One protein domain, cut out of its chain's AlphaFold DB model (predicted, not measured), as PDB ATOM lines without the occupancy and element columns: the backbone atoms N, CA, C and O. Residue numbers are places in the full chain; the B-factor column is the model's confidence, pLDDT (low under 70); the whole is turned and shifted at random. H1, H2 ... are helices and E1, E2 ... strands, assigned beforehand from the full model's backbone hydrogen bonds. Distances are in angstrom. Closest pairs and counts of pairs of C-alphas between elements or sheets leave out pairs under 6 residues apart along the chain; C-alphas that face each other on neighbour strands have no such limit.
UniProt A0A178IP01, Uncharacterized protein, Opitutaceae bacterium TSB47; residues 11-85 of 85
ATOM      1  N   THR A  11     207.991 194.518 108.287       63.44
ATOM      2  CA  THR A  11     208.820 195.281 109.218       63.44
ATOM      3  C   THR A  11     208.420 194.908 110.635       63.44
ATOM      4  O   THR A  11     207.294 195.180 111.048       63.44
ATOM      5  N   PHE A  12     209.348 194.317 111.376       61.75
ATOM      6  CA  PHE A  12     209.239 194.121 112.815       61.75
ATOM      7  C   PHE A  12     209.884 195.319 113.499       61.75
ATOM      8  O   PHE A  12     211.024 195.665 113.187       61.75
ATOM      9  N   THR A  13     209.142 195.979 114.385       61.00
ATOM     10  CA  THR A  13     209.623 197.170 115.096       61.00
ATOM     11  C   THR A  13     210.016 196.761 116.508       61.00
ATOM     12  O   THR A  13     209.229 196.132 117.205       61.00
ATOM     13  N   LEU A  14     211.230 197.113 116.915       58.81
ATOM     14  CA  LEU A  14     211.835 196.781 118.199       58.81
ATOM     15  C   LEU A  14     211.991 198.044 119.068       58.81
ATOM     16  O   LEU A  14     212.030 199.166 118.540       58.81
ATOM     17  N   PRO A  15     212.120 197.896 120.400       54.41
ATOM     18  CA  PRO A  15     212.322 199.018 121.311       54.41
ATOM     19  C   PRO A  15     213.508 199.907 120.903       54.41
ATOM     20  O   PRO A  15     214.585 199.425 120.552       54.41
ATOM     21  N   GLY A  16     213.323 201.229 120.970       57.56
ATOM     22  CA  GLY A  16     214.370 202.201 120.632       57.56
ATOM     23  C   GLY A  16     214.518 202.511 119.135       57.56
ATOM     24  O   GLY A  16     215.631 202.778 118.694       57.56
ATOM     25  N   ASN A  17     213.421 202.497 118.363       61.97
ATOM     26  CA  ASN A  17     213.395 202.747 116.905       61.97
ATOM     27  C   ASN A  17     214.237 201.757 116.079       61.97
ATOM     28  O   ASN A  17     214.713 202.083 114.987       61.97
ATOM     29  N   GLN A  18     214.412 200.548 116.608       64.06
ATOM     30  CA  GLN A  18     215.097 199.464 115.923       64.06
ATOM     31  C   GLN A  18     214.108 198.719 115.020       64.06
ATOM     32  O   GLN A  18     212.915 198.656 115.321       64.06
ATOM     33  N   TYR A  19     214.573 198.153 113.911       65.75
ATOM     34  CA  TYR A  19     213.729 197.357 113.031       65.75
ATOM     35  C   TYR A  19     214.473 196.209 112.365       65.75
ATOM     36  O   TYR A  19     215.673 196.291 112.100       65.75
ATOM     37  N   ILE A  20     213.699 195.184 112.017       65.75
ATOM     38  CA  ILE A  20     214.078 194.113 111.099       65.75
ATOM     39  C   ILE A  20     213.091 194.168 109.941       65.75
ATOM     40  O   ILE A  20     211.879 194.046 110.127       65.75
ATOM     41  N   LYS A  21     213.601 194.389 108.736       72.69
ATOM     42  CA  LYS A  21     212.820 194.445 107.508       72.69
ATOM     43  C   LYS A  21     213.156 193.243 106.646       72.69
ATOM     44  O   LYS A  21     214.264 193.131 106.125       72.69
ATOM     45  N   ILE A  22     212.166 192.389 106.444       65.94
ATOM     46  CA  ILE A  22     212.242 191.245 105.546       65.94
ATOM     47  C   ILE A  22     211.589 191.657 104.231       65.94
ATOM     48  O   ILE A  22     210.398 191.958 104.177       65.94
ATOM     49  N   ALA A  23     212.385 191.704 103.170       65.88
ATOM     50  CA  ALA A  23     211.940 191.936 101.805       65.88
ATOM     51  C   ALA A  23     212.343 190.742 100.920       65.88
ATOM     52  O   ALA A  23     213.200 189.944 101.305       65.88
ATOM     53  N   PRO A  24     211.759 190.592  99.719       58.84
ATOM     54  CA  PRO A  24     212.144 189.526  98.802       58.84
ATOM     55  C   PRO A  24     213.652 189.520  98.511       58.84
ATOM     56  O   PRO A  24     214.158 190.404  97.824       58.84
ATOM     57  N   GLY A  25     214.360 188.517  99.036       54.59
ATOM     58  CA  GLY A  25     215.797 188.323  98.825       54.59
ATOM     59  C   GLY A  25     216.725 189.215  99.655       54.59
ATOM     60  O   GLY A  25     217.930 189.180  99.421       54.59
ATOM     61  N   VAL A  26     216.204 190.007 100.601       55.28
ATOM     62  CA  VAL A  26     217.014 190.891 101.453       55.28
ATOM     63  C   VAL A  26     216.430 190.959 102.864       55.28
ATOM     64  O   VAL A  26     215.245 191.248 103.033       55.28
ATOM     65  N   ILE A  27     217.282 190.770 103.870       62.84
ATOM     66  CA  ILE A  27     217.012 191.157 105.258       62.84
ATOM     67  C   ILE A  27     217.801 192.441 105.527       62.84
ATOM     68  O   ILE A  27     218.992 192.515 105.232       62.84
ATOM     69  N   MET A  28     217.124 193.479 106.014       64.94
ATOM     70  CA  MET A  28     217.753 194.721 106.458       64.94
ATOM     71  C   MET A  28     217.395 194.950 107.918       64.94
ATOM     72  O   MET A  28     216.212 195.068 108.229       64.94
ATOM     73  N   SER A  29     218.381 195.101 108.788       64.00
ATOM     74  CA  SER A  29     218.157 195.446 110.189       64.00
ATOM     75  C   SER A  29     218.918 196.729 110.555       64.00
ATOM     76  O   SER A  29     219.967 197.024 109.980       64.00
ATOM     77  N   ASN A  30     218.359 197.551 111.451       65.38
ATOM     78  CA  ASN A  30     219.069 198.689 112.068       65.38
ATOM     79  C   ASN A  30     219.215 198.504 113.589       65.38
ATOM     80  O   ASN A  30     219.135 199.459 114.366       65.38
ATOM     81  N   LEU A  31     219.415 197.256 114.009       61.19
ATOM     82  CA  LEU A  31     219.710 196.929 115.399       61.19
ATOM     83  C   LEU A  31     220.869 197.800 115.899       61.19
ATOM     84  O   LEU A  31     221.738 198.185 115.110       61.19
ATOM     85  N   LYS A  32     220.833 198.165 117.189       54.38
ATOM     86  CA  LYS A  32     221.793 199.073 117.836       54.38
ATOM     87  C   LYS A  32     223.201 198.869 117.275       54.38
ATOM     88  O   LYS A  32     223.794 197.801 117.426       54.38
ATOM     89  N   VAL A  33     223.715 199.930 116.648       53.81
ATOM     90  CA  VAL A  33     225.097 200.038 116.169       53.81
ATOM     91  C   VAL A  33     226.017 199.637 117.309       53.81
ATOM     92  O   VAL A  33     226.036 200.354 118.299       53.81
ATOM     93  N   GLU A  34     226.728 198.518 117.152       50.22
ATOM     94  CA  GLU A  34     227.808 197.980 117.993       50.22
ATOM     95  C   GLU A  34     228.203 198.854 119.205       50.22
ATOM     96  O   GLU A  34     229.289 199.441 119.257       50.22
ATOM     97  N   THR A  35     227.346 198.961 120.222       46.75
ATOM     98  CA  THR A  35     227.656 199.731 121.429       46.75
ATOM     99  C   THR A  35     228.493 198.893 122.389       46.75
ATOM    100  O   THR A  35     228.102 198.656 123.512       46.75
ATOM    101  N   ARG A  36     229.698 198.486 121.964       52.78
ATOM    102  CA  ARG A  36     230.900 198.216 122.795       52.78
ATOM    103  C   ARG A  36     230.752 197.437 124.124       52.78
ATOM    104  O   ARG A  36     231.636 197.552 124.973       52.78
ATOM    105  N   THR A  37     229.729 196.611 124.316       58.78
ATOM    106  CA  THR A  37     229.633 195.676 125.447       58.78
ATOM    107  C   THR A  37     229.581 194.243 124.926       58.78
ATOM    108  O   THR A  37     229.057 193.969 123.846       58.78
ATOM    109  N   THR A  38     230.185 193.301 125.654       63.06
ATOM    110  CA  THR A  38     230.178 191.878 125.266       63.06
ATOM    111  C   THR A  38     228.758 191.296 125.255       63.06
ATOM    112  O   THR A  38     228.496 190.333 124.539       63.06
ATOM    113  N   GLU A  39     227.848 191.898 126.015       65.19
ATOM    114  CA  GLU A  39     226.411 191.615 126.071       65.19
ATOM    115  C   GLU A  39     225.685 192.045 124.787       65.19
ATOM    116  O   GLU A  39     225.038 191.208 124.161       65.19
ATOM    117  N   ASP A  40     225.904 193.275 124.302       65.31
ATOM    118  CA  ASP A  40     225.328 193.751 123.031       65.31
ATOM    119  C   ASP A  40     225.784 192.894 121.834       65.31
ATOM    120  O   ASP A  40     225.006 192.608 120.925       65.31
ATOM    121  N   VAL A  41     227.041 192.430 121.838       69.44
ATOM    122  CA  VAL A  41     227.570 191.539 120.788       69.44
ATOM    123  C   VAL A  41     226.884 190.170 120.817       69.44
ATOM    124  O   VAL A  41     226.546 189.632 119.764       69.44
ATOM    125  N   LYS A  42     226.665 189.599 122.009       71.88
ATOM    126  CA  LYS A  42     225.958 188.317 122.162       71.88
ATOM    127  C   LYS A  42     224.492 188.437 121.772       71.88
ATOM    128  O   LYS A  42     223.985 187.552 121.089       71.88
ATOM    129  N   TYR A  43     223.849 189.535 122.164       77.12
ATOM    130  CA  TYR A  43     222.481 189.845 121.783       77.12
ATOM    131  C   TYR A  43     222.344 189.936 120.260       77.12
ATOM    132  O   TYR A  43     221.546 189.209 119.677       77.12
ATOM    133  N   ASN A  44     223.180 190.743 119.599       74.88
ATOM    134  CA  ASN A  44     223.139 190.896 118.143       74.88
ATOM    135  C   ASN A  44     223.406 189.567 117.418       74.88
ATOM    136  O   ASN A  44     222.655 189.205 116.518       74.88
ATOM    137  N   ALA A  45     224.398 188.786 117.859       80.19
ATOM    138  CA  ALA A  45     224.672 187.472 117.275       80.19
ATOM    139  C   ALA A  45     223.505 186.481 117.459       80.19
ATOM    140  O   ALA A  45     223.230 185.668 116.572       80.19
ATOM    141  N   ALA A  46     222.813 186.535 118.600       83.06
ATOM    142  CA  ALA A  46     221.631 185.716 118.851       83.06
ATOM    143  C   ALA A  46     220.448 186.133 117.963       83.06
ATOM    144  O   ALA A  46     219.757 185.261 117.432       83.06
ATOM    145  N   ILE A  47     220.248 187.438 117.749       84.12
ATOM    146  CA  ILE A  47     219.221 187.952 116.836       84.12
ATOM    147  C   ILE A  47     219.528 187.565 115.382       84.12
ATOM    148  O   ILE A  47     218.642 187.030 114.723       84.12
ATOM    149  N   ASP A  48     220.767 187.700 114.901       81.69
ATOM    150  CA  ASP A  48     221.157 187.293 113.537       81.69
ATOM    151  C   ASP A  48     220.904 185.791 113.281       81.69
ATOM    152  O   ASP A  48     220.419 185.370 112.219       81.69
ATOM    153  N   GLY A  49     221.207 184.953 114.279       83.00
ATOM    154  CA  GLY A  49     220.905 183.521 114.236       83.00
ATOM    155  C   GLY A  49     219.401 183.242 114.193       83.00
ATOM    156  O   GLY A  49     218.946 182.377 113.440       83.00
ATOM    157  N   PHE A  50     218.618 184.000 114.963       86.62
ATOM    158  CA  PHE A  50     217.165 183.883 114.990       86.62
ATOM    159  C   PHE A  50     216.515 184.346 113.676       86.62
ATOM    160  O   PHE A  50     215.649 183.651 113.146       86.62
ATOM    161  N   GLU A  51     216.985 185.441 113.077       82.50
ATOM    162  CA  GLU A  51     216.550 185.907 111.752       82.50
ATOM    163  C   GLU A  51     216.777 184.842 110.670       82.50
ATOM    164  O   GLU A  51     215.893 184.573 109.849       82.50
ATOM    165  N   SER A  52     217.936 184.179 110.700       84.00
ATOM    166  CA  SER A  52     218.262 183.089 109.773       84.00
ATOM    167  C   SER A  52     217.306 181.898 109.919       84.00
ATOM    168  O   SER A  52     216.900 181.299 108.919       84.00
ATOM    169  N   LEU A  53     216.904 181.569 111.151       87.00
ATOM    170  CA  LEU A  53     215.919 180.522 111.423       87.00
ATOM    171  C   LEU A  53     214.532 180.896 110.883       87.00
ATOM    172  O   LEU A  53     213.902 180.078 110.209       87.00
ATOM    173  N   LEU A  54     214.076 182.131 111.112       86.31
ATOM    174  CA  LEU A  54     212.794 182.618 110.589       86.31
ATOM    175  C   LEU A  54     212.766 182.589 109.058       86.31
ATOM    176  O   LEU A  54     211.766 182.183 108.463       86.31
ATOM    177  N   LEU A  55     213.877 182.950 108.409       82.44
ATOM    178  CA  LEU A  55     214.013 182.854 106.959       82.44
ATOM    179  C   LEU A  55     213.924 181.400 106.471       82.44
ATOM    180  O   LEU A  55     213.248 181.128 105.478       82.44
ATOM    181  N   ALA A  56     214.567 180.458 107.167       85.25
ATOM    182  CA  ALA A  56     214.491 179.038 106.832       85.25
ATOM    183  C   ALA A  56     213.063 178.484 106.991       85.25
ATOM    184  O   ALA A  56     212.587 177.755 106.121       85.25
ATOM    185  N   MET A  57     212.355 178.872 108.055       85.25
ATOM    186  CA  MET A  57     210.955 178.500 108.285       85.25
ATOM    187  C   MET A  57     210.037 179.050 107.190       85.25
ATOM    188  O   MET A  57     209.242 178.302 106.615       85.25
ATOM    189  N   ALA A  58     210.195 180.328 106.836       82.50
ATOM    190  CA  ALA A  58     209.464 180.942 105.733       82.50
ATOM    191  C   ALA A  58     209.752 180.229 104.398       82.50
ATOM    192  O   ALA A  58     208.831 179.937 103.636       82.50
ATOM    193  N   GLY A  59     211.018 179.885 104.133       80.75
ATOM    194  CA  GLY A  59     211.434 179.124 102.950       80.75
ATOM    195  C   GLY A  59     210.870 177.699 102.898       80.75
ATOM    196  O   GLY A  59     210.611 177.184 101.813       80.75
ATOM    197  N   ALA A  60     210.625 177.084 104.055       89.00
ATOM    198  CA  ALA A  60     209.964 175.786 104.183       89.00
ATOM    199  C   ALA A  60     208.425 175.866 104.093       89.00
ATOM    200  O   ALA A  60     207.757 174.834 104.139       89.00
ATOM    201  N   GLY A  61     207.856 177.068 103.942       85.06
ATOM    202  CA  GLY A  61     206.417 177.279 103.791       85.06
ATOM    203  C   GLY A  61     205.643 177.357 105.107       85.06
ATOM    204  O   GLY A  61     204.422 177.200 105.093       85.06
ATOM    205  N   PHE A  62     206.316 177.601 106.238       83.62
ATOM    206  CA  PHE A  62     205.614 177.870 107.494       83.62
ATOM    207  C   PHE A  62     204.840 179.196 107.407       83.62
ATOM    208  O   PHE A  62     205.341 180.175 106.844       83.62
ATOM    209  N   PRO A  63     203.618 179.259 107.961       84.88
ATOM    210  CA  PRO A  63     202.822 180.475 107.948       84.88
ATOM    211  C   PRO A  63     203.397 181.488 108.949       84.88
ATOM    212  O   PRO A  63     203.327 181.288 110.158       84.88
ATOM    213  N   MET A  64     203.970 182.580 108.435       84.19
ATOM    214  CA  MET A  64     204.654 183.588 109.261       84.19
ATOM    215  C   MET A  64     203.742 184.719 109.765       84.19
ATOM    216  O   MET A  64     204.137 185.477 110.644       84.19
ATOM    217  N   ASP A  65     202.535 184.859 109.207       84.31
ATOM    218  CA  ASP A  65     201.622 185.983 109.492       84.31
ATOM    219  C   ASP A  65     200.537 185.647 110.534       84.31
ATOM    220  O   ASP A  65     199.601 186.418 110.753       84.31
ATOM    221  N   THR A  66     200.632 184.488 111.187       83.81
ATOM    222  CA  THR A  66     199.674 184.109 112.232       83.81
ATOM    223  C   THR A  66     199.959 184.858 113.533       83.81
ATOM    224  O   THR A  66     201.090 185.282 113.790       83.81
ATOM    225  N   ASN A  67     198.934 185.034 114.368       87.81
ATOM    226  CA  ASN A  67     199.104 185.677 115.672       87.81
ATOM    227  C   ASN A  67     200.021 184.844 116.573       87.81
ATOM    228  O   ASN A  67     200.878 185.396 117.249       87.81
ATOM    229  N   GLU A  68     199.918 183.519 116.490       88.31
ATOM    230  CA  GLU A  68     200.753 182.590 117.249       88.31
ATOM    231  C   GLU A  68     202.230 182.714 116.855       88.31
ATOM    232  O   GLU A  68     203.104 182.642 117.715       88.31
ATOM    233  N   MET A  69     202.528 182.933 115.567       85.62
ATOM    234  CA  MET A  69     203.903 183.162 115.123       85.62
ATOM    235  C   MET A  69     204.435 184.498 115.643       85.62
ATOM    236  O   MET A  69     205.579 184.567 116.081       85.62
ATOM    237  N   LYS A  70     203.613 185.552 115.618       83.69
ATOM    238  CA  LYS A  70     203.994 186.874 116.138       83.69
ATOM    239  C   LYS A  70     204.305 186.807 117.634       83.69
ATOM    240  O   LYS A  70     205.392 187.214 118.029       83.69
ATOM    241  N   GLU A  71     203.424 186.200 118.425       83.12
ATOM    242  CA  GLU A  71     203.631 185.996 119.865       83.12
ATOM    243  C   GLU A  71     204.874 185.139 120.156       83.12
ATOM    244  O   GLU A  71     205.649 185.447 121.064       83.12
ATOM    245  N   ALA A  72     205.110 184.082 119.370       86.44
ATOM    246  CA  ALA A  72     206.292 183.234 119.517       86.44
ATOM    247  C   ALA A  72     207.595 183.991 119.210       86.44
ATOM    248  O   ALA A  72     208.586 183.825 119.923       86.44
ATOM    249  N   VAL A  73     207.594 184.833 118.173       86.44
ATOM    250  CA  VAL A  73     208.735 185.677 117.797       86.44
ATOM    251  C   VAL A  73     209.020 186.722 118.874       86.44
ATOM    252  O   VAL A  73     210.169 186.853 119.289       86.44
ATOM    253  N   GLU A  74     207.994 187.416 119.366       83.81
ATOM    254  CA  GLU A  74     208.125 188.392 120.454       83.81
ATOM    255  C   GLU A  74     208.675 187.734 121.727       83.81
ATOM    256  O   GLU A  74     209.664 188.201 122.288       83.81
ATOM    257  N   THR A  75     208.124 186.577 122.114       86.94
ATOM    258  CA  THR A  75     208.594 185.808 123.279       86.94
ATOM    259  C   THR A  75     210.053 185.366 123.127       86.94
ATOM    260  O   THR A  75     210.823 185.415 124.087       86.94
ATOM    261  N   ALA A  76     210.456 184.926 121.932       86.75
ATOM    262  CA  ALA A  76     211.830 184.511 121.667       86.75
ATOM    263  C   ALA A  76     212.813 185.688 121.752       86.75
ATOM    264  O   ALA A  76     213.889 185.543 122.332       86.75
ATOM    265  N   ILE A  77     212.438 186.854 121.224       84.12
ATOM    266  CA  ILE A  77     213.250 188.076 121.296       84.12
ATOM    267  C   ILE A  77     213.393 188.540 122.749       84.12
ATOM    268  O   ILE A  77     214.509 188.830 123.181       84.12
ATOM    269  N   ASP A  78     212.308 188.531 123.524       82.38
ATOM    270  CA  ASP A  78     212.343 188.867 124.950       82.38
ATOM    271  C   ASP A  78     213.237 187.899 125.739       82.38
ATOM    272  O   ASP A  78     214.039 188.325 126.573       82.38
ATOM    273  N   ALA A  79     213.173 186.597 125.442       84.31
ATOM    274  CA  ALA A  79     214.040 185.600 126.063       84.31
ATOM    275  C   ALA A  79     215.525 185.795 125.704       84.31
ATOM    276  O   ALA A  79     216.399 185.588 126.550       84.31
ATOM    277  N   ILE A  80     215.830 186.203 124.466       82.50
ATOM    278  CA  ILE A  80     217.196 186.547 124.039       82.50
ATOM    279  C   ILE A  80     217.677 187.797 124.780       82.50
ATOM    280  O   ILE A  80     218.789 187.793 125.310       82.50
ATOM    281  N   ALA A  81     216.839 188.831 124.871       77.50
ATOM    282  CA  ALA A  81     217.154 190.064 125.585       77.50
ATOM    283  C   ALA A  81     217.455 189.806 127.069       77.50
ATOM    284  O   ALA A  81     218.435 190.330 127.585       77.50
ATOM    285  N   HIS A  82     216.669 188.950 127.732       75.75
ATOM    286  CA  HIS A  82     216.853 188.616 129.150       75.75
ATOM    287  C   HIS A  82     218.085 187.738 129.429       75.75
ATOM    288  O   HIS A  82     218.626 187.763 130.529       75.75
ATOM    289  N   ASN A  83     218.518 186.930 128.457       72.88
ATOM    290  CA  ASN A  83     219.707 186.076 128.592       72.88
ATOM    291  C   ASN A  83     221.009 186.772 128.173       72.88
ATOM    292  O   ASN A  83     222.094 186.267 128.468       72.88
ATOM    293  N   CYS A  84     220.910 187.888 127.451       60.97
ATOM    294  CA  CYS A  84     222.057 188.679 127.014       60.97
ATOM    295  C   CYS A  84     222.239 189.969 127.828       60.97
ATOM    296  O   CYS A  84     223.127 190.740 127.478       60.97
ATOM    297  N   SER A  85     221.421 190.199 128.865       53.38
ATOM    298  CA  SER A  85     221.508 191.323 129.813       53.38
ATOM    299  C   SER A  85     222.363 191.028 131.036       53.38
ATOM    300  O   SER A  85     222.312 189.863 131.499       53.38
TER     301      SER A  85
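What this domain is: This is residues 11 to 85 of the 85 residues of an uncharacterized protein of Opitutaceae bacterium TSB47 (UniProt A0A178IP01). A small sheet of three antiparallel strands, E1 to E3, loosely covers one side of a helical hairpin whose two helices, H1 and H2, run side by side in opposite directions. The longer helix H1 runs along most of the length of the domain, and its last residues 56 to 59, with 60 and 61 after them, stick out at one end. The printed part has 75 residues with three named strands and two named helices, in the order E1 E2 E3 H1 H2; the sheet order is E1 - E2 - E3, and the class is mixed, helices and strands. The whole is compact, with a radius of gyration of the C-alphas of 12.6 A, and its outline is elongated, with spans of 37 by 24 by 20 A.

Where its parts are: The longest strand, E2, is residues 18 to 23 and measures 16.3 A from first to last C-alpha. E1 is residues 11 to 14, 9.6 A, and begins at C-alpha 11 at (208.820, 195.281, 109.218). E3 is residues 26 to 29, 9.9 A. H1 is residues 38 to 59, 31.8 A, and begins at C-alpha 38 at (230.178, 191.878, 125.266). H2 is residues 67 to 83, 24.3 A, and ends at C-alpha 83 at (219.707, 186.076, 128.592).

How they stand to each other: The three strands form a meander, each strand the antiparallel neighbour of the one before, with E2 as inner strand and E1 and E3 as edge strands. E1 and E2 are a hairpin at 163 degrees between their directions, with N 12 and O 20 at 2.8 A and N 20 and O 12 at 3.0 A, within hydrogen-bond range. E2 and E3 are a hairpin at 176 degrees, with N 21 and O 28 at 2.7 A and N 23 and O 26 at 2.9 A, within that range. H1 is on the sheet but only grazes it, with residues 47 to 55 and 9 pairs of C-alphas within 10 A. E3 and H1 are near each other, with 5 such pairs. H2 is only just on the sheet, with 5 such pairs, and only grazes it with residues 70 to 77; E1 and H2 are near each other. H1 and H2 are a helical hairpin and touch, H1 with residues 43 to 47 alone and H2 with residues 77 to 81 alone. Their closest C-alphas are those of Tyr 43 and Ala 81, 6.5 A apart, and they run opposite ways at a shallow tilt of 22 degrees. In H1 and H2 every O i to N i+4 pair is within hydrogen-bond range.

The domain as a whole: The two C-alphas farthest apart are those of Arg 36 and Gly 61, 37.4 A. The printed part has no cut. The links E1 to E2 and E2 to E3 are tight, those from E3 to H1 and from H1 to H2 are short, and no link is long. The mean pLDDT of the printed part is 73.2, and it is under 70 in residues 11 to 20, 22 to 41 and 84 to 85.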